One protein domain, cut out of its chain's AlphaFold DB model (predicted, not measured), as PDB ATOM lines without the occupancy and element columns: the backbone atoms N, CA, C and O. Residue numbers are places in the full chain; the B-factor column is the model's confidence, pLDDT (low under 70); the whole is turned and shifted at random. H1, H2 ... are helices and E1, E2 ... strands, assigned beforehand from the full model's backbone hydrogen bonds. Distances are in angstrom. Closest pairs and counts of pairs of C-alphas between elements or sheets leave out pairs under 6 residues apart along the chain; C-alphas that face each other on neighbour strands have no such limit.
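This is residues 598 to 747 of the 973 residues of an uncharacterized protein of Psilocybe cyanescens (UniProt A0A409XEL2). One long helix, H5, forms the spine of a flat, loop-rich shape: H1, H3 and H4 gather by its first end, and long loops with the short E1 and H6 lie toward its other end. Residues 689 to 695, in the long link after H5, stick out to one side near that loop-rich end, and the last stretch, residues 731 to 747, trails away from the helices. The printed part has 150 residues, with six named helices and one named strand in the order H1, H2, H3, H4, H5, E1, H6. It is mostly helix among the named elements, which hold 69 residues, under half of those printed. It is only just compact, close to loose, with a radius of gyration of the C-alphas of 17.5 A and spans of 50 by 49 by 25 A.

H1, residues 598 to 615, only just touches H2, residues 624 to 627, with 3 pairs of C-alphas within 8 A; the closest are those of Tyr 609 and Leu 624, 7.1 A apart. With residues 598 to 605 alone, H1 touches H3, residues 631 to 637, at a steep tilt of 52 degrees, opposite ways; the closest C-alphas, of Asn 601 and Gln 637, are 5.2 A apart. With residues 601 to 608 alone, H1 touches H4, residues 648 to 653, at a shallow tilt of 20 degrees, the same way; the closest C-alphas, of Asp 604 and Phe 649, are 4.9 A apart. H5, residues 656 to 680, touches H4 only at the corner, about perpendicular at 79 degrees, with C-alphas 652 and 659 closest at 5.6 A. H5 touches H3 with residues 658 to 665 alone, at a steep tilt of 57 degrees, opposite ways; the closest C-alphas, of Val 632 and Leu 662, are 6.5 A apart. H1 and H5 are apart. E1, residues 705 to 707, pairs with no named strand. H6, residues 725 to 730, is close to but not clearly touching H5, with C-alphas 673 and 729 closest at 7.6 A. Every O i to N i+4 pair is within hydrogen-bond range in H1, H3, H4, H5 and H6; H2 is too short for such a pair.

H1 begins at C-alpha 598 (512.983, 294.072, 378.665) and is 25.6 A long. H5, the longest helix, measures 35.9 A and ends at C-alpha 680 (476.430, 289.554, 384.217). H6 ends at C-alpha 730 (491.474, 297.196, 388.408).

The C-alphas farthest apart, of Ala 690 and Arg 742, are 51.9 A apart. The printed part has no cut. The links H5 to E1 and E1 to H6 are long, with 24 and 17 residues. The mean pLDDT of the printed part is 91.1; residues 641 to 644 and 735 to 747 are under 70.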
ATOM      1  N   LEU A 598     514.337 294.569 378.383       92.44
ATOM      2  CA  LEU A 598     512.983 294.072 378.665       92.44
ATOM      3  C   LEU A 598     512.550 294.347 380.120       92.44
ATOM      4  O   LEU A 598     511.394 294.695 380.377       92.44
ATOM      5  N   MET A 599     513.460 294.226 381.093       93.38
ATOM      6  CA  MET A 599     513.194 294.577 382.496       93.38
ATOM      7  C   MET A 599     513.019 296.087 382.710       93.38
ATOM      8  O   MET A 599     512.209 296.492 383.547       93.38
ATOM      9  N   THR A 600     513.737 296.920 381.956       94.62
ATOM     10  CA  THR A 600     513.623 298.386 382.005       94.62
ATOM     11  C   THR A 600     512.320 298.847 381.353       94.62
ATOM     12  O   THR A 600     511.516 299.504 382.013       94.62
ATOM     13  N   ASN A 601     512.024 298.368 380.141       95.12
ATOM     14  CA  ASN A 601     510.769 298.611 379.427       95.12
ATOM     15  C   ASN A 601     509.556 298.232 380.295       95.12
ATOM     16  O   ASN A 601     508.608 299.004 380.424       95.12
ATOM     17  N   ARG A 602     509.607 297.083 380.988       95.62
ATOM     18  CA  ARG A 602     508.555 296.678 381.936       95.62
ATOM     19  C   ARG A 602     508.395 297.654 383.102       95.62
ATOM     20  O   ARG A 602     507.250 297.949 383.441       95.62
ATOM     21  N   LYS A 603     509.478 298.153 383.709       96.50
ATOM     22  CA  LYS A 603     509.407 299.172 384.780       96.50
ATOM     23  C   LYS A 603     508.822 300.489 384.268       96.50
ATOM     24  O   LYS A 603     508.022 301.104 384.962       96.50
ATOM     25  N   ASP A 604     509.166 300.896 383.054       96.38
ATOM     26  CA  ASP A 604     508.682 302.147 382.465       96.38
ATOM     27  C   ASP A 604     507.201 302.076 382.058       96.38
ATOM     28  O   ASP A 604     506.456 303.030 382.282       96.38
ATOM     29  N   VAL A 605     506.729 300.911 381.602       97.06
ATOM     30  CA  VAL A 605     505.292 300.603 381.466       97.06
ATOM     31  C   VAL A 605     504.564 300.658 382.818       97.06
ATOM     32  O   VAL A 605     503.413 301.090 382.875       97.06
ATOM     33  N   GLU A 606     505.213 300.252 383.916       97.50
ATOM     34  CA  GLU A 606     504.640 300.311 385.270       97.50
ATOM     35  C   GLU A 606     504.498 301.768 385.747       97.50
ATOM     36  O   GLU A 606     503.396 302.174 386.116       97.50
ATOM     37  N   LYS A 607     505.543 302.595 385.587       97.44
ATOM     38  CA  LYS A 607     505.480 304.055 385.811       97.44
ATOM     39  C   LYS A 607     504.391 304.724 384.965       97.44
ATOM     40  O   LYS A 607     503.671 305.593 385.451       97.44
ATOM     41  N   ALA A 608     504.256 304.336 383.692       97.19
ATOM     42  CA  ALA A 608     503.255 304.904 382.788       97.19
ATOM     43  C   ALA A 608     501.834 304.556 383.258       97.19
ATOM     44  O   ALA A 608     500.968 305.426 383.325       97.19
ATOM     45  N   TYR A 609     501.611 303.306 383.669       97.94
ATOM     46  CA  TYR A 609     500.357 302.866 384.276       97.94
ATOM     47  C   TYR A 609     500.036 303.620 385.580       97.94
ATOM     48  O   TYR A 609     498.904 304.071 385.769       97.94
ATOM     49  N   GLU A 610     501.021 303.830 386.457       97.19
ATOM     50  CA  GLU A 610     500.857 304.619 387.686       97.19
ATOM     51  C   GLU A 610     500.551 306.096 387.404       97.19
ATOM     52  O   GLU A 610     499.690 306.684 388.066       97.19
ATOM     53  N   HIS A 611     501.168 306.690 386.379       97.06
ATOM     54  CA  HIS A 611     500.852 308.042 385.913       97.06
ATOM     55  C   HIS A 611     499.409 308.149 385.383       97.06
ATOM     56  O   HIS A 611     498.680 309.079 385.738       97.06
ATOM     57  N   LEU A 612     498.937 307.173 384.600       96.69
ATOM     58  CA  LEU A 612     497.540 307.130 384.142       96.69
ATOM     59  C   LEU A 612     496.546 306.925 385.297       96.69
ATOM     60  O   LEU A 612     495.476 307.535 385.313       96.69
ATOM     61  N   ARG A 613     496.908 306.107 386.292       95.94
ATOM     62  CA  ARG A 613     496.088 305.834 387.482       95.94
ATOM     63  C   ARG A 613     495.993 307.034 388.427       95.94
ATOM     64  O   ARG A 613     494.927 307.281 388.987       95.94
ATOM     65  N   SER A 614     497.085 307.775 388.607       95.75
ATOM     66  CA  SER A 614     497.154 308.952 389.490       95.75
ATOM     67  C   SER A 614     496.536 310.203 388.864       95.75
ATOM     68  O   SER A 614     495.792 310.911 389.543       95.75
ATOM     69  N   SER A 615     496.752 310.434 387.564       96.31
ATOM     70  CA  SER A 615     496.126 311.537 386.813       96.31
ATOM     71  C   SER A 615     494.609 311.393 386.641       96.31
ATOM     72  O   SER A 615     493.936 312.383 386.364       96.31
ATOM     73  N   LYS A 616     494.060 310.175 386.800       94.50
ATOM     74  CA  LYS A 616     492.631 309.841 386.613       94.50
ATOM     75  C   LYS A 616     492.088 310.187 385.215       94.50
ATOM     76  O   LYS A 616     490.875 310.254 385.032       94.50
ATOM     77  N   ALA A 617     492.969 310.362 384.225       93.75
ATOM     78  CA  ALA A 617     492.601 310.698 382.846       93.75
ATOM     79  C   ALA A 617     491.695 309.636 382.192       93.75
ATOM     80  O   ALA A 617     490.883 309.953 381.325       93.75
ATOM     81  N   TYR A 618     491.799 308.387 382.653       95.56
ATOM     82  CA  TYR A 618     490.893 307.294 382.315       95.56
ATOM     83  C   TYR A 618     490.134 306.864 383.582       95.56
ATOM     84  O   TYR A 618     490.776 306.430 384.540       95.56
ATOM     85  N   PRO A 619     488.787 306.949 383.622       93.81
ATOM     86  CA  PRO A 619     488.005 306.585 384.811       93.81
ATOM     87  C   PRO A 619     487.995 305.074 385.085       93.81
ATOM     88  O   PRO A 619     487.772 304.651 386.218       93.81
ATOM     89  N   TYR A 620     488.260 304.266 384.055       96.62
ATOM     90  CA  TYR A 620     488.341 302.811 384.123       96.62
ATOM     91  C   TYR A 620     489.661 302.378 383.487       96.62
ATOM     92  O   TYR A 620     489.915 302.672 382.319       96.62
ATOM     93  N   LEU A 621     490.501 301.693 384.263       97.56
ATOM     94  CA  LEU A 621     491.774 301.135 383.813       97.56
ATOM     95  C   LEU A 621     491.794 299.624 384.088       97.56
ATOM     96  O   LEU A 621     491.344 299.208 385.158       97.56
ATOM     97  N   PRO A 622     492.318 298.805 383.160       97.69
ATOM     98  CA  PRO A 622     492.558 297.390 383.409       97.69
ATOM     99  C   PRO A 622     493.663 297.199 384.452       97.69
ATOM    100  O   PRO A 622     494.607 297.983 384.497       97.69
ATOM    101  N   SER A 623     493.608 296.112 385.226       96.12
ATOM    102  CA  SER A 623     494.716 295.686 386.097       96.12
ATOM    103  C   SER A 623     496.059 295.641 385.347       96.12
ATOM    104  O   SER A 623     496.101 295.305 384.164       96.12
ATOM    105  N   LEU A 624     497.182 295.936 386.015       96.06
ATOM    106  CA  LEU A 624     498.506 296.083 385.373       96.06
ATOM    107  C   LEU A 624     498.922 294.871 384.510       96.06
ATOM    108  O   LEU A 624     499.497 295.036 383.434       96.06
ATOM    109  N   ASN A 625     498.599 293.648 384.946       95.00
ATOM    110  CA  ASN A 625     498.848 292.404 384.196       95.00
ATOM    111  C   ASN A 625     498.027 292.287 382.890       95.00
ATOM    112  O   ASN A 625     498.359 291.499 382.007       95.00
ATOM    113  N   THR A 626     496.946 293.058 382.787       96.56
ATOM    114  CA  THR A 626     496.044 293.159 381.632       96.56
ATOM    115  C   THR A 626     496.400 294.386 380.784       96.56
ATOM    116  O   THR A 626     496.436 294.283 379.562       96.56
ATOM    117  N   PHE A 627     496.779 295.508 381.411       97.62
ATOM    118  CA  PHE A 627     497.359 296.684 380.745       97.62
ATOM    119  C   PHE A 627     498.608 296.320 379.927       97.62
ATOM    120  O   PHE A 627     498.707 296.674 378.757       97.62
ATOM    121  N   ARG A 628     499.501 295.498 380.496       96.94
ATOM    122  CA  ARG A 628     500.674 294.916 379.814       96.94
ATOM    123  C   ARG A 628     500.352 294.000 378.623       96.94
ATOM    124  O   ARG A 628     501.280 293.528 377.988       96.94
ATOM    125  N   LYS A 629     499.079 293.714 378.324       96.50
ATOM    126  CA  LYS A 629     498.640 292.920 377.156       96.50
ATOM    127  C   LYS A 629     497.859 293.741 376.129       96.50
ATOM    128  O   LYS A 629     497.324 293.189 375.172       96.50
ATOM    129  N   ILE A 630     497.743 295.050 376.341       97.62
ATOM    130  CA  ILE A 630     497.201 295.967 375.340       97.62
ATOM    131  C   ILE A 630     498.221 296.027 374.188       97.62
ATOM    132  O   ILE A 630     499.385 296.295 374.477       97.62
ATOM    133  N   PRO A 631     497.846 295.809 372.911       97.25
ATOM    134  CA  PRO A 631     498.809 295.630 371.818       97.25
ATOM    135  C   PRO A 631     499.896 296.708 371.693       97.25
ATOM    136  O   PRO A 631     501.052 296.368 371.466       97.25
ATOM    137  N   VAL A 632     499.569 297.992 371.898       97.06
ATOM    138  CA  VAL A 632     500.582 299.071 371.863       97.06
ATOM    139  C   VAL A 632     501.583 298.993 373.030       97.06
ATOM    140  O   VAL A 632     502.747 299.347 372.871       97.06
ATOM    141  N   VAL A 633     501.152 298.493 374.191       96.88
ATOM    142  CA  VAL A 633     501.995 298.291 375.381       96.88
ATOM    143  C   VAL A 633     502.816 297.006 375.255       96.88
ATOM    144  O   VAL A 633     503.976 296.981 375.660       96.88
ATOM    145  N   ASP A 634     502.237 295.955 374.669       96.94
ATOM    146  CA  ASP A 634     502.910 294.672 374.455       96.94
ATOM    147  C   ASP A 634     504.052 294.809 373.434       96.94
ATOM    148  O   ASP A 634     505.186 294.439 373.722       96.94
ATOM    149  N   MET A 635     503.798 295.495 372.313       95.56
ATOM    150  CA  MET A 635     504.814 295.857 371.315       95.56
ATOM    151  C   MET A 635     505.986 296.653 371.920       95.56
ATOM    152  O   MET A 635     507.145 296.403 371.594       95.56
ATOM    153  N   LEU A 636     505.700 297.609 372.814       94.62
ATOM    154  CA  LEU A 636     506.733 298.425 373.461       94.62
ATOM    155  C   LEU A 636     507.500 297.676 374.561       94.62
ATOM    156  O   LEU A 636     508.679 297.954 374.769       94.62
ATOM    157  N   GLN A 637     506.874 296.728 375.271       94.69
ATOM    158  CA  GLN A 637     507.586 295.922 376.271       94.69
ATOM    159  C   GLN A 637     508.383 294.763 375.651       94.69
ATOM    160  O   GLN A 637     509.277 294.255 376.324       94.69
ATOM    161  N   SER A 638     508.055 294.333 374.425       93.44
ATOM    162  CA  SER A 638     508.750 293.260 373.697       93.44
ATOM    163  C   SER A 638     509.908 293.743 372.821       93.44
ATOM    164  O   SER A 638     510.616 292.913 372.263       93.44
ATOM    165  N   ALA A 639     510.097 295.057 372.663       89.69
ATOM    166  CA  ALA A 639     511.218 295.612 371.912       89.69
ATOM    167  C   ALA A 639     512.554 295.274 372.600       89.69
ATOM    168  O   ALA A 639     512.822 295.735 373.712       89.69
ATOM    169  N   GLU A 640     513.382 294.459 371.942       79.31
ATOM    170  CA  GLU A 640     514.698 294.039 372.448       79.31
ATOM    171  C   GLU A 640     515.719 295.187 372.403       79.31
ATOM    172  O   GLU A 640     516.535 295.340 373.311       79.31
ATOM    173  N   SER A 641     515.631 296.038 371.377       69.25
ATOM    174  CA  SER A 641     516.386 297.286 371.272       69.25
ATOM    175  C   SER A 641     515.708 298.418 372.059       69.25
ATOM    176  O   SER A 641     514.498 298.614 371.893       69.25
ATOM    177  N   PRO A 642     516.446 299.238 372.833       65.00
ATOM    178  CA  PRO A 642     515.903 300.490 373.355       65.00
ATOM    179  C   PRO A 642     515.495 301.410 372.194       65.00
ATOM    180  O   PRO A 642     516.192 301.494 371.183       65.00
ATOM    181  N   SER A 643     514.368 302.113 372.335       66.38
ATOM    182  CA  SER A 643     513.922 303.069 371.316       66.38
ATOM    183  C   SER A 643     514.939 304.213 371.180       66.38
ATOM    184  O   SER A 643     515.284 304.827 372.193       66.38
ATOM    185  N   PRO A 644     515.375 304.582 369.958       69.00
ATOM    186  CA  PRO A 644     516.286 305.713 369.760       69.00
ATOM    187  C   PRO A 644     515.652 307.070 370.120       69.00
ATOM    188  O   PRO A 644     516.344 308.084 370.131       69.00
ATOM    189  N   VAL A 645     514.346 307.104 370.420       74.31
ATOM    190  CA  VAL A 645     513.563 308.317 370.720       74.31
ATOM    191  C   VAL A 645     513.282 308.484 372.230       74.31
ATOM    192  O   VAL A 645     512.574 309.407 372.629       74.31
ATOM    193  N   GLY A 646     513.837 307.624 373.096       87.19
ATOM    194  CA  GLY A 646     513.771 307.767 374.560       87.19
ATOM    195  C   GLY A 646     513.153 306.575 375.295       87.19
ATOM    196  O   GLY A 646     513.080 305.465 374.766       87.19
ATOM    197  N   THR A 647     512.732 306.785 376.548       94.31
ATOM    198  CA  THR A 647     512.183 305.698 377.378       94.31
ATOM    199  C   THR A 647     510.782 305.285 376.925       94.31
ATOM    200  O   THR A 647     510.016 306.096 376.403       94.31
ATOM    201  N   VAL A 648     510.381 304.043 377.218       94.56
ATOM    202  CA  VAL A 648     509.005 303.573 376.956       94.56
ATOM    203  C   VAL A 648     507.965 304.416 377.712       94.56
ATOM    204  O   VAL A 648     506.850 304.613 377.227       94.56
ATOM    205  N   PHE A 649     508.333 304.980 378.868       95.94
ATOM    206  CA  PHE A 649     507.498 305.930 379.604       95.94
ATOM    207  C   PHE A 649     507.283 307.226 378.810       95.94
ATOM    208  O   PHE A 649     506.147 307.691 378.691       95.94
ATOM    209  N   ASP A 650     508.344 307.792 378.231       95.75
ATOM    210  CA  ASP A 650     508.263 308.984 377.385       95.75
ATOM    211  C   ASP A 650     507.416 308.716 376.135       95.75
ATOM    212  O   ASP A 650     506.509 309.494 375.832       95.75
ATOM    213  N   THR A 651     507.629 307.579 375.463       95.19
ATOM    214  CA  THR A 651     506.832 307.165 374.297       95.19
ATOM    215  C   THR A 651     505.344 307.018 374.635       95.19
ATOM    216  O   THR A 651     504.497 307.441 373.858       95.19
ATOM    217  N   LEU A 652     504.982 306.480 375.805       95.06
ATOM    218  CA  LEU A 652     503.574 306.322 376.201       95.06
ATOM    219  C   LEU A 652     502.900 307.612 376.711       95.06
ATOM    220  O   LEU A 652     501.671 307.652 376.803       95.06
ATOM    221  N   THR A 653     503.661 308.651 377.077       95.06
ATOM    222  CA  THR A 653     503.119 309.853 377.754       95.06
ATOM    223  C   THR A 653     503.270 311.157 376.967       95.06
ATOM    224  O   THR A 653     502.369 312.006 377.034       95.06
ATOM    225  N   LYS A 654     504.379 311.315 376.228       95.38
ATOM    226  CA  LYS A 654     504.761 312.528 375.485       95.38
ATOM    227  C   LYS A 654     504.461 312.431 373.991       95.38
ATOM    228  O   LYS A 654     504.001 313.418 373.423       95.38
ATOM    229  N   ASP A 655     504.682 311.275 373.360       96.06
ATOM    230  CA  ASP A 655     504.306 311.083 371.956       96.06
ATOM    231  C   ASP A 655     502.776 311.052 371.820       96.06
ATOM    232  O   ASP A 655     502.083 310.189 372.367       96.06
ATOM    233  N   LYS A 656     502.253 312.019 371.064       96.56
ATOM    234  CA  LYS A 656     500.831 312.161 370.776       96.56
ATOM    235  C   LYS A 656     500.266 310.935 370.051       96.56
ATOM    236  O   LYS A 656     499.186 310.484 370.415       96.56
ATOM    237  N   MET A 657     500.970 310.382 369.060       96.50
ATOM    238  CA  MET A 657     500.459 309.265 368.257       96.50
ATOM    239  C   MET A 657     500.271 308.013 369.116       96.50
ATOM    240  O   MET A 657     499.213 307.382 369.088       96.50
ATOM    241  N   MET A 658     501.273 307.685 369.930       95.88
ATOM    242  CA  MET A 658     501.241 306.522 370.816       95.88
ATOM    243  C   MET A 658     500.248 306.702 371.972       95.88
ATOM    244  O   MET A 658     499.557 305.752 372.345       95.88
ATOM    245  N   LYS A 659     500.092 307.931 372.477       96.31
ATOM    246  CA  LYS A 659     499.073 308.302 373.468       96.31
ATOM    247  C   LYS A 659     497.645 308.192 372.924       96.31
ATOM    248  O   LYS A 659     496.795 307.612 373.598       96.31
ATOM    249  N   ASP A 660     497.384 308.686 371.713       97.38
ATOM    250  CA  ASP A 660     496.073 308.604 371.053       97.38
ATOM    251  C   ASP A 660     495.725 307.141 370.690       97.38
ATOM    252  O   ASP A 660     494.588 306.691 370.877       97.38
ATOM    253  N   LEU A 661     496.719 306.347 370.266       97.56
ATOM    254  CA  LEU A 661     496.573 304.906 370.030       97.56
ATOM    255  C   LEU A 661     496.260 304.141 371.328       97.56
ATOM    256  O   LEU A 661     495.343 303.313 371.345       97.56
ATOM    257  N   LEU A 662     496.960 304.441 372.427       97.31
ATOM    258  CA  LEU A 662     496.675 303.870 373.745       97.31
ATOM    259  C   LEU A 662     495.276 304.264 374.240       97.31
ATOM    260  O   LEU A 662     494.547 303.401 374.728       97.31
ATOM    261  N   ALA A 663     494.871 305.527 374.070       97.69
ATOM    262  CA  ALA A 663     493.536 306.011 374.427       97.69
ATOM    263  C   ALA A 663     492.434 305.221 373.706       97.69
ATOM    264  O   ALA A 663     491.461 304.783 374.326       97.69
ATOM    265  N   SER A 664     492.616 304.985 372.403       98.12
ATOM    266  CA  SER A 664     491.709 304.189 371.572       98.12
ATOM    267  C   SER A 664     491.623 302.729 372.041       98.12
ATOM    268  O   SER A 664     490.525 302.193 372.222       98.12
ATOM    269  N   GLN A 665     492.765 302.090 372.320       97.88
ATOM    270  CA  GLN A 665     492.801 300.697 372.782       97.88
ATOM    271  C   GLN A 665     492.227 300.533 374.204       97.88
ATOM    272  O   GLN A 665     491.457 299.599 374.439       97.88
ATOM    273  N   LEU A 666     492.505 301.466 375.126       97.88
ATOM    274  CA  LEU A 666     491.900 301.511 376.466       97.88
ATOM    275  C   LEU A 666     490.381 301.703 376.403       97.88
ATOM    276  O   LEU A 666     489.645 300.990 377.087       97.88
ATOM    277  N   LYS A 667     489.898 302.622 375.557       97.69
ATOM    278  CA  LYS A 667     488.462 302.850 375.349       97.69
ATOM    279  C   LYS A 667     487.769 301.586 374.831       97.69
ATOM    280  O   LYS A 667     486.778 301.163 375.421       97.69
ATOM    281  N   LYS A 668     488.326 300.947 373.795       97.88
ATOM    282  CA  LYS A 668     487.806 299.691 373.226       97.88
ATOM    283  C   LYS A 668     487.778 298.559 374.261       97.88
ATOM    284  O   LYS A 668     486.804 297.811 374.319       97.88
ATOM    285  N   TRP A 669     488.813 298.446 375.098       97.94
ATOM    286  CA  TRP A 669     488.844 297.475 376.194       97.94
ATOM    287  C   TRP A 669     487.739 297.748 377.229       97.94
ATOM    288  O   TRP A 669     486.975 296.841 377.562       97.94
ATOM    289  N   ALA A 670     487.596 298.998 377.678       97.50
ATOM    290  CA  ALA A 670     486.573 299.386 378.649       97.50
ATOM    291  C   ALA A 670     485.143 299.195 378.106       97.50
ATOM    292  O   ALA A 670     484.243 298.825 378.854       97.50
ATOM    293  N   GLU A 671     484.917 299.407 376.807       97.06
ATOM    294  CA  GLU A 671     483.635 299.134 376.143       97.06
ATOM    295  C   GLU A 671     483.311 297.628 376.081       97.06
ATOM    296  O   GLU A 671     482.164 297.255 376.338       97.06
ATOM    297  N   SER A 672     484.304 296.753 375.861       97.19
ATOM    298  CA  SER A 672     484.117 295.294 375.992       97.19
ATOM    299  C   SER A 672     483.779 294.908 377.435       97.19
ATOM    300  O   SER A 672     482.767 294.250 377.678       97.19
ATOM    301  N   ALA A 673     484.551 295.407 378.408       97.69
ATOM    302  CA  ALA A 673     484.322 295.153 379.830       97.69
ATOM    303  C   ALA A 673     482.918 295.604 380.285       97.69
ATOM    304  O   ALA A 673     482.239 294.856 380.990       97.69
ATOM    305  N   ARG A 674     482.441 296.774 379.828       97.62
ATOM    306  CA  ARG A 674     481.060 297.243 380.057       97.62
ATOM    307  C   ARG A 674     480.020 296.272 379.505       97.62
ATOM    308  O   ARG A 674     479.093 295.922 380.231       97.62
ATOM    309  N   SER A 675     480.150 295.856 378.244       97.62
ATOM    310  CA  SER A 675     479.193 294.951 377.588       97.62
ATOM    311  C   SER A 675     479.135 293.588 378.289       97.62
ATOM    312  O   SER A 675     478.054 293.073 378.580       97.62
ATOM    313  N   GLU A 676     480.296 293.032 378.640       97.94
ATOM    314  CA  GLU A 676     480.409 291.731 379.302       97.94
ATOM    315  C   GLU A 676     479.868 291.738 380.738       97.94
ATOM    316  O   GLU A 676     479.096 290.853 381.110       97.94
ATOM    317  N   LEU A 677     480.203 292.757 381.533       98.12
ATOM    318  CA  LEU A 677     479.675 292.902 382.894       98.12
ATOM    319  C   LEU A 677     478.201 293.341 382.896       98.12
ATOM    320  O   LEU A 677     477.466 293.007 383.821       98.12
ATOM    321  N   GLY A 678     477.732 294.005 381.833       97.88
ATOM    322  CA  GLY A 678     476.314 294.288 381.605       97.88
ATOM    323  C   GLY A 678     475.485 293.009 381.470       97.88
ATOM    324  O   GLY A 678     474.438 292.897 382.107       97.88
ATOM    325  N   MET A 679     475.994 292.008 380.740       98.00
ATOM    326  CA  MET A 679     475.367 290.679 380.666       98.00
ATOM    327  C   MET A 679     475.334 289.973 382.029       98.00
ATOM    328  O   MET A 679     474.326 289.358 382.365       98.00
ATOM    329  N   ILE A 680     476.384 290.110 382.847       98.06
ATOM    330  CA  ILE A 680     476.430 289.554 384.217       98.06
ATOM    331  C   ILE A 680     475.405 290.231 385.147       98.06
ATOM    332  O   ILE A 680     474.903 289.594 386.071       98.06
ATOM    333  N   LEU A 681     475.030 291.486 384.879       97.81
ATOM    334  CA  LEU A 681     473.926 292.174 385.561       97.81
ATOM    335  C   LEU A 681     472.528 291.858 384.980       97.81
ATOM    336  O   LEU A 681     471.539 292.387 385.486       97.81
ATOM    337  N   GLY A 682     472.428 291.020 383.942       97.50
ATOM    338  CA  GLY A 682     471.169 290.640 383.288       97.50
ATOM    339  C   GLY A 682     470.716 291.555 382.140       97.50
ATOM    340  O   GLY A 682     469.582 291.437 381.683       97.50
ATOM    341  N   PHE A 683     471.569 292.463 381.657       97.69
ATOM    342  CA  PHE A 683     471.252 293.369 380.545       97.69
ATOM    343  C   PHE A 683     471.712 292.794 379.191       97.69
ATOM    344  O   PHE A 683     472.710 292.073 379.130       97.69
ATOM    345  N   PRO A 684     471.029 293.110 378.073       97.00
ATOM    346  CA  PRO A 684     471.421 292.613 376.756       97.00
ATOM    347  C   PRO A 684     472.811 293.125 376.351       97.00
ATOM    348  O   PRO A 684     473.130 294.296 376.548       97.00
ATOM    349  N   LYS A 685     473.612 292.267 375.700       95.00
ATOM    350  CA  LYS A 685     474.991 292.562 375.252       95.00
ATOM    351  C   LYS A 685     475.138 293.907 374.530       95.00
ATOM    352  O   LYS A 685     476.117 294.623 374.732       95.00
ATOM    353  N   ASN A 686     474.152 294.234 373.696       93.31
ATOM    354  CA  ASN A 686     474.101 295.439 372.872       93.31
ATOM    355  C   ASN A 686     473.275 296.560 373.535       93.31
ATOM    356  O   ASN A 686     472.554 297.274 372.835       93.31
ATOM    357  N   TRP A 687     473.327 296.698 374.867       95.56
ATOM    358  CA  TRP A 687     472.628 297.766 375.587       95.56
ATOM    359  C   TRP A 687     473.026 299.140 375.037       95.56
ATOM    360  O   TRP A 687     474.205 299.484 374.948       95.56
ATOM    361  N   LYS A 688     472.020 299.924 374.655       94.19
ATOM    362  CA  LYS A 688     472.150 301.287 374.137       94.19
ATOM    363  C   LYS A 688     471.018 302.124 374.713       94.19
ATOM    364  O   LYS A 688     469.914 301.621 374.905       94.19
ATOM    365  N   ASN A 689     471.282 303.405 374.939       92.19
ATOM    366  CA  ASN A 689     470.275 304.375 375.347       92.19
ATOM    367  C   ASN A 689     470.436 305.654 374.516       92.19
ATOM    368  O   ASN A 689     471.555 306.020 374.161       92.19
ATOM    369  N   ALA A 690     469.325 306.314 374.192       90.88
ATOM    370  CA  ALA A 690     469.338 307.606 373.506       90.88
ATOM    371  C   ALA A 690     469.666 308.767 374.466       90.88
ATOM    372  O   ALA A 690     470.240 309.774 374.050       90.88
ATOM    373  N   SER A 691     469.333 308.627 375.754       90.50
ATOM    374  CA  SER A 691     469.645 309.623 376.778       90.50
ATOM    375  C   SER A 691     471.085 309.481 377.263       90.50
ATOM    376  O   SER A 691     471.465 308.448 377.813       90.50
ATOM    377  N   LYS A 692     471.861 310.563 377.139       87.88
ATOM    378  CA  LYS A 692     473.219 310.676 377.703       87.88
ATOM    379  C   LYS A 692     473.232 310.738 379.238       87.88
ATOM    380  O   LYS A 692     474.289 310.554 379.832       87.88
ATOM    381  N   ASN A 693     472.083 310.994 379.868       87.56
ATOM    382  CA  ASN A 693     471.965 311.116 381.323       87.56
ATOM    383  C   ASN A 693     471.754 309.749 381.998       87.56
ATOM    384  O   ASN A 693     472.056 309.592 383.180       87.56
ATOM    385  N   ILE A 694     471.258 308.746 381.259       92.25
ATOM    386  CA  ILE A 694     471.045 307.397 381.790       92.25
ATOM    387  C   ILE A 694     472.363 306.624 381.709       92.25
ATOM    388  O   ILE A 694     472.783 306.201 380.632       92.25
ATOM    389  N   LEU A 695     472.990 306.416 382.869       95.19
ATOM    390  CA  LEU A 695     474.228 305.650 382.998       95.19
ATOM    391  C   LEU A 695     474.088 304.222 382.447       95.19
ATOM    392  O   LEU A 695     473.045 303.567 382.614       95.19
ATOM    393  N   HIS A 696     475.180 303.725 381.855       96.75
ATOM    394  CA  HIS A 696     475.301 302.321 381.476       96.75
ATOM    395  C   HIS A 696     475.081 301.442 382.718       96.75
ATOM    396  O   HIS A 696     475.578 301.806 383.784       96.75
ATOM    397  N   PRO A 697     474.386 300.289 382.637       97.31
ATOM    398  CA  PRO A 697     473.996 299.520 383.818       97.31
ATOM    399  C   PRO A 697     475.123 299.237 384.816       97.31
ATOM    400  O   PRO A 697     474.900 299.366 386.009       97.31
ATOM    401  N   VAL A 698     476.338 298.938 384.338       97.69
ATOM    402  CA  VAL A 698     477.522 298.683 385.188       97.69
ATOM    403  C   VAL A 698     478.099 299.925 385.887       97.69
ATOM    404  O   VAL A 698     478.875 299.785 386.821       97.69
ATOM    405  N   GLU A 699     477.774 301.134 385.425       96.88
ATOM    406  CA  GLU A 699     478.301 302.403 385.959       96.88
ATOM    407  C   GLU A 699     477.395 303.007 387.046       96.88
ATOM    408  O   GLU A 699     477.747 304.011 387.664       96.88
ATOM    409  N   ARG A 700     476.225 302.403 387.282       96.75
ATOM    410  CA  ARG A 700     475.259 302.815 388.307       96.75
ATOM    411  C   ARG A 700     475.776 302.475 389.701       96.75
ATOM    412  O   ARG A 700     476.448 301.464 389.880       96.75
ATOM    413  N   VAL A 701     475.384 303.252 390.715       95.75
ATOM    414  CA  VAL A 701     475.762 302.970 392.118       95.75
ATOM    415  C   VAL A 701     475.342 301.559 392.562       95.75
ATOM    416  O   VAL A 701     476.081 300.899 393.294       95.75
ATOM    417  N   THR A 702     474.201 301.089 392.043       96.94
ATOM    418  CA  THR A 702     473.585 299.772 392.259       96.94
ATOM    419  C   THR A 702     474.367 298.602 391.654       96.94
ATOM    420  O   THR A 702     474.095 297.462 392.018       96.94
ATOM    421  N   ALA A 703     475.324 298.834 390.749       97.75
ATOM    422  CA  ALA A 703     476.073 297.780 390.070       97.75
ATOM    423  C   ALA A 703     477.254 297.280 390.910       97.75
ATOM    424  O   ALA A 703     478.314 297.909 390.954       97.75
ATOM    425  N   ARG A 704     477.067 296.131 391.564       98.12
ATOM    426  CA  ARG A 704     478.040 295.540 392.489       98.12
ATOM    427  C   ARG A 704     478.352 294.085 392.157       98.12
ATOM    428  O   ARG A 704     477.496 293.355 391.653       98.12
ATOM    429  N   PHE A 705     479.606 293.698 392.389       98.44
ATOM    430  CA  PHE A 705     480.196 292.470 391.861       98.44
ATOM    431  C   PHE A 705     481.116 291.768 392.867       98.44
ATOM    432  O   PHE A 705     481.969 292.393 393.499       98.44
ATOM    433  N   LEU A 706     481.036 290.436 392.905       97.38
ATOM    434  CA  LEU A 706     481.913 289.567 393.691       97.38
ATOM    435  C   LEU A 706     482.805 288.726 392.769       97.38
ATOM    436  O   LEU A 706     482.333 288.111 391.813       97.38
ATOM    437  N   CYS A 707     484.105 288.651 393.065       96.94
ATOM    438  CA  CYS A 707     485.037 287.806 392.315       96.94
ATOM    439  C   CYS A 707     484.992 286.355 392.826       96.94
ATOM    440  O   CYS A 707     485.540 286.029 393.883       96.94
ATOM    441  N   THR A 708     484.371 285.465 392.047       95.31
ATOM    442  CA  THR A 708     484.170 284.035 392.359       95.31
ATOM    443  C   THR A 708     485.467 283.290 392.665       95.31
ATOM    444  O   THR A 708     485.492 282.435 393.550       95.31
ATOM    445  N   ARG A 709     486.558 283.628 391.960       91.75
ATOM    446  CA  ARG A 709     487.862 282.966 392.099       91.75
ATOM    447  C   ARG A 709     488.529 283.249 393.440       91.75
ATOM    448  O   ARG A 709     489.193 282.359 393.963       91.75
ATOM    449  N   CYS A 710     488.399 284.463 393.983       90.88
ATOM    450  CA  CYS A 710     489.164 284.873 395.163       90.88
ATOM    451  C   CYS A 710     488.349 285.207 396.409       90.88
ATOM    452  O   CYS A 710     488.900 285.076 397.501       90.88
ATOM    453  N   LYS A 711     487.098 285.671 396.266       91.56
ATOM    454  CA  LYS A 711     486.302 286.286 397.345       91.56
ATOM    455  C   LYS A 711     487.074 287.363 398.136       91.56
ATOM    456  O   LYS A 711     486.855 287.550 399.326       91.56
ATOM    457  N   ARG A 712     488.024 288.038 397.481       89.88
ATOM    458  CA  ARG A 712     488.861 289.103 398.046       89.88
ATOM    459  C   ARG A 712     488.691 290.365 397.219       89.88
ATOM    460  O   ARG A 712     488.727 290.313 395.992       89.88
ATOM    461  N   VAL A 713     488.582 291.484 397.914       92.31
ATOM    462  CA  VAL A 713     488.494 292.826 397.343       92.31
ATOM    463  C   VAL A 713     489.708 293.647 397.782       92.31
ATOM    464  O   VAL A 713     490.328 293.345 398.807       92.31
ATOM    465  N   ASP A 714     490.087 294.653 396.994       90.25
ATOM    466  CA  ASP A 714     491.233 295.511 397.321       90.25
ATOM    467  C   ASP A 714     490.960 296.359 398.573       90.25
ATOM    468  O   ASP A 714     489.811 296.565 398.955       90.25
ATOM    469  N   VAL A 715     492.010 296.898 399.207       88.88
ATOM    470  CA  VAL A 715     491.908 297.597 400.508       88.88
ATOM    471  C   VAL A 715     490.849 298.711 400.510       88.88
ATOM    472  O   VAL A 715     490.111 298.818 401.488       88.88
ATOM    473  N   LYS A 716     490.701 299.461 399.401       90.56
ATOM    474  CA  LYS A 716     489.636 300.469 399.199       90.56
ATOM    475  C   LYS A 716     488.234 299.886 399.427       90.56
ATOM    476  O   LYS A 716     487.422 300.513 400.090       90.56
ATOM    477  N   TYR A 717     487.979 298.697 398.887       93.81
ATOM    478  CA  TYR A 717     486.683 298.014 398.861       93.81
ATOM    479  C   TYR A 717     486.478 297.055 400.044       93.81
ATOM    480  O   TYR A 717     485.439 296.411 400.135       93.81
ATOM    481  N   ARG A 718     487.450 296.936 400.965       91.44
ATOM    482  CA  ARG A 718     487.343 296.044 402.135       91.44
ATOM    483  C   ARG A 718     486.135 296.382 403.019       91.44
ATOM    484  O   ARG A 718     485.573 295.471 403.612       91.44
ATOM    485  N   ALA A 719     485.735 297.655 403.081       91.06
ATOM    486  CA  ALA A 719     484.509 298.072 403.758       91.06
ATOM    487  C   ALA A 719     483.261 297.571 403.010       91.06
ATOM    488  O   ALA A 719     482.413 296.930 403.618       91.06
ATOM    489  N   ASP A 720     483.165 297.786 401.698       94.44
ATOM    490  CA  ASP A 720     482.045 297.331 400.863       94.44
ATOM    491  C   ASP A 720     481.888 295.798 400.830       94.44
ATOM    492  O   ASP A 720     480.801 295.321 400.538       94.44
ATOM    493  N   GLU A 721     482.968 295.031 401.047       95.38
ATOM    494  CA  GLU A 721     483.095 293.584 400.739       95.38
ATOM    495  C   GLU A 721     482.837 293.218 399.254       95.38
ATOM    496  O   GLU A 721     482.995 292.066 398.844       95.38
ATOM    497  N   SER A 722     482.564 294.226 398.421       97.19
ATOM    498  CA  SER A 722     482.062 294.125 397.053       97.19
ATOM    499  C   SER A 722     482.717 295.161 396.131       97.19
ATOM    500  O   SER A 722     483.148 296.227 396.575       97.19
ATOM    501  N   LEU A 723     482.812 294.869 394.833       97.69
ATOM    502  CA  LEU A 723     483.473 295.736 393.851       97.69
ATOM    503  C   LEU A 723     482.456 296.579 393.066       97.69
ATOM    504  O   LEU A 723     481.454 296.056 392.579       97.69
ATOM    505  N   ASP A 724     482.752 297.871 392.883       97.50
ATOM    506  CA  ASP A 724     482.171 298.676 391.794       97.50
ATOM    507  C   ASP A 724     482.850 298.339 390.445       97.50
ATOM    508  O   ASP A 724     483.872 297.646 390.406       97.50
ATOM    509  N   PHE A 725     482.320 298.829 389.320       97.75
ATOM    510  CA  PHE A 725     482.888 298.552 387.988       97.75
ATOM    511  C   PHE A 725     484.359 298.993 387.823       97.75
ATOM    512  O   PHE A 725     485.124 298.309 387.141       97.75
ATOM    513  N   ALA A 726     484.801 300.070 388.482       97.31
ATOM    514  CA  ALA A 726     486.207 300.483 388.451       97.31
ATOM    515  C   ALA A 726     487.100 299.517 389.254       97.31
ATOM    516  O   ALA A 726     488.196 299.174 388.809       97.31
ATOM    517  N   GLY A 727     486.608 299.023 390.392       97.12
ATOM    518  CA  GLY A 727     487.245 297.981 391.195       97.12
ATOM    519  C   GLY A 727     487.351 296.665 390.433       97.12
ATOM    520  O   GLY A 727     488.420 296.068 390.401       97.12
ATOM    521  N   VAL A 728     486.284 296.260 389.736       97.56
ATOM    522  CA  VAL A 728     486.290 295.092 388.842       97.56
ATOM    523  C   VAL A 728     487.341 295.235 387.738       97.56
ATOM    524  O   VAL A 728     488.084 294.285 387.496       97.56
ATOM    525  N   CYS A 729     487.454 296.402 387.095       97.62
ATOM    526  CA  CYS A 729     488.464 296.647 386.056       97.62
ATOM    527  C   CYS A 729     489.906 296.562 386.592       97.62
ATOM    528  O   CYS A 729     490.766 295.936 385.968       97.62
ATOM    529  N   LEU A 730     490.156 297.155 387.763       96.50
ATOM    530  CA  LEU A 730     491.474 297.196 388.408       96.50
ATOM    531  C   LEU A 730     491.876 295.876 389.090       96.50
ATOM    532  O   LEU A 730     493.060 295.684 389.365       96.50
ATOM    533  N   HIS A 731     490.923 294.977 389.355       95.81
ATOM    534  CA  HIS A 731     491.133 293.772 390.156       95.81
ATOM    535  C   HIS A 731     492.196 292.829 389.566       95.81
ATOM    536  O   HIS A 731     492.051 292.307 388.455       95.81
ATOM    537  N   GLU A 732     493.238 292.525 390.349       93.31
ATOM    538  CA  GLU A 732     494.174 291.439 390.052       93.31
ATOM    539  C   GLU A 732     493.873 290.220 390.941       93.31
ATOM    540  O   GLU A 732     494.107 290.217 392.150       93.31
ATOM    541  N   CYS A 733     493.336 289.154 390.342       90.75
ATOM    542  CA  CYS A 733     492.884 287.987 391.094       90.75
ATOM    543  C   CYS A 733     494.069 287.151 391.624       90.75
ATOM    544  O   CYS A 733     494.616 286.292 390.931       90.75
ATOM    545  N   ALA A 734     494.426 287.358 392.894       79.62
ATOM    546  CA  ALA A 734     495.557 286.703 393.562       79.62
ATOM    547  C   ALA A 734     495.433 285.169 393.741       79.62
ATOM    548  O   ALA A 734     496.370 284.516 394.202       79.62
ATOM    549  N   VAL A 735     494.289 284.558 393.414       66.06
ATOM    550  CA  VAL A 735     493.945 283.185 393.839       66.06
ATOM    551  C   VAL A 735     494.336 282.124 392.805       66.06
ATOM    552  O   VAL A 735     493.679 281.111 392.608       66.06
ATOM    553  N   GLY A 736     495.518 282.316 392.219       56.09
ATOM    554  CA  GLY A 736     496.242 281.251 391.525       56.09
ATOM    555  C   GLY A 736     496.808 280.166 392.458       56.09
ATOM    556  O   GLY A 736     497.256 279.146 391.951       56.09
ATOM    557  N   ASN A 737     496.819 280.361 393.793       51.22
ATOM    558  CA  ASN A 737     497.483 279.424 394.723       51.22
ATOM    559  C   ASN A 737     496.863 279.198 396.126       51.22
ATOM    560  O   ASN A 737     497.411 278.379 396.856       51.22
ATOM    561  N   LEU A 738     495.744 279.816 396.546       54.06
ATOM    562  CA  LEU A 738     495.293 279.704 397.961       54.06
ATOM    563  C   LEU A 738     494.942 278.285 398.454       54.06
ATOM    564  O   LEU A 738     494.887 278.078 399.661       54.06
ATOM    565  N   LYS A 739     494.731 277.297 397.572       55.50
ATOM    566  CA  LYS A 739     494.546 275.892 397.992       55.50
ATOM    567  C   LYS A 739     495.837 275.205 398.471       55.50
ATOM    568  O   LYS A 739     495.783 274.056 398.892       55.50
ATOM    569  N   SER A 740     496.981 275.891 398.451       51.25
ATOM    570  CA  SER A 740     498.178 275.474 399.182       51.25
ATOM    571  C   SER A 740     498.857 276.681 399.825       51.25
ATOM    572  O   SER A 740     499.100 277.676 399.149       51.25
ATOM    573  N   ASN A 741     499.269 276.574 401.092       56.94
ATOM    574  CA  ASN A 741     499.989 277.652 401.794       56.94
ATOM    575  C   ASN A 741     501.380 277.973 401.198       56.94
ATOM    576  O   ASN A 741     502.067 278.871 401.673       56.94
ATOM    577  N   ARG A 742     501.799 277.279 400.131       57.78
ATOM    578  CA  ARG A 742     502.941 277.666 399.299       57.78
ATOM    579  C   ARG A 742     502.484 278.621 398.198       57.78
ATOM    580  O   ARG A 742     501.956 278.198 397.171       57.78
ATOM    581  N   THR A 743     502.809 279.899 398.357       51.47
ATOM    582  CA  THR A 743     502.805 280.919 397.296       51.47
ATOM    583  C   THR A 743     503.889 280.635 396.245       51.47
ATOM    584  O   THR A 743     504.838 281.394 396.058       51.47
ATOM    585  N   ARG A 744     503.753 279.523 395.505       56.03
ATOM    586  CA  ARG A 744     504.533 279.292 394.281       56.03
ATOM    587  C   ARG A 744     504.337 280.491 393.341       56.03
ATOM    588  O   ARG A 744     503.233 281.027 393.246       56.03
ATOM    589  N   LYS A 745     505.386 280.878 392.605       59.34
ATOM    590  CA  LYS A 745     505.343 281.921 391.558       59.34
ATOM    591  C   LYS A 745     504.587 281.421 390.310       59.34
ATOM    592  O   LYS A 745     505.146 281.306 389.226       59.34
ATOM    593  N   GLY A 746     503.328 281.027 390.497       57.75
ATOM    594  CA  GLY A 746     502.438 280.543 389.445       57.75
ATOM    595  C   GLY A 746     502.000 281.665 388.504       57.75
ATOM    596  O   GLY A 746     502.102 282.846 388.836       57.75
ATOM    597  N   LYS A 747     501.492 281.289 387.325       67.75
ATOM    598  CA  LYS A 747     500.984 282.240 386.327       67.75
ATOM    599  C   LYS A 747     499.900 283.125 386.961       67.75
ATOM    600  O   LYS A 747     498.899 282.602 387.450       67.75
TER     601      LYS A 747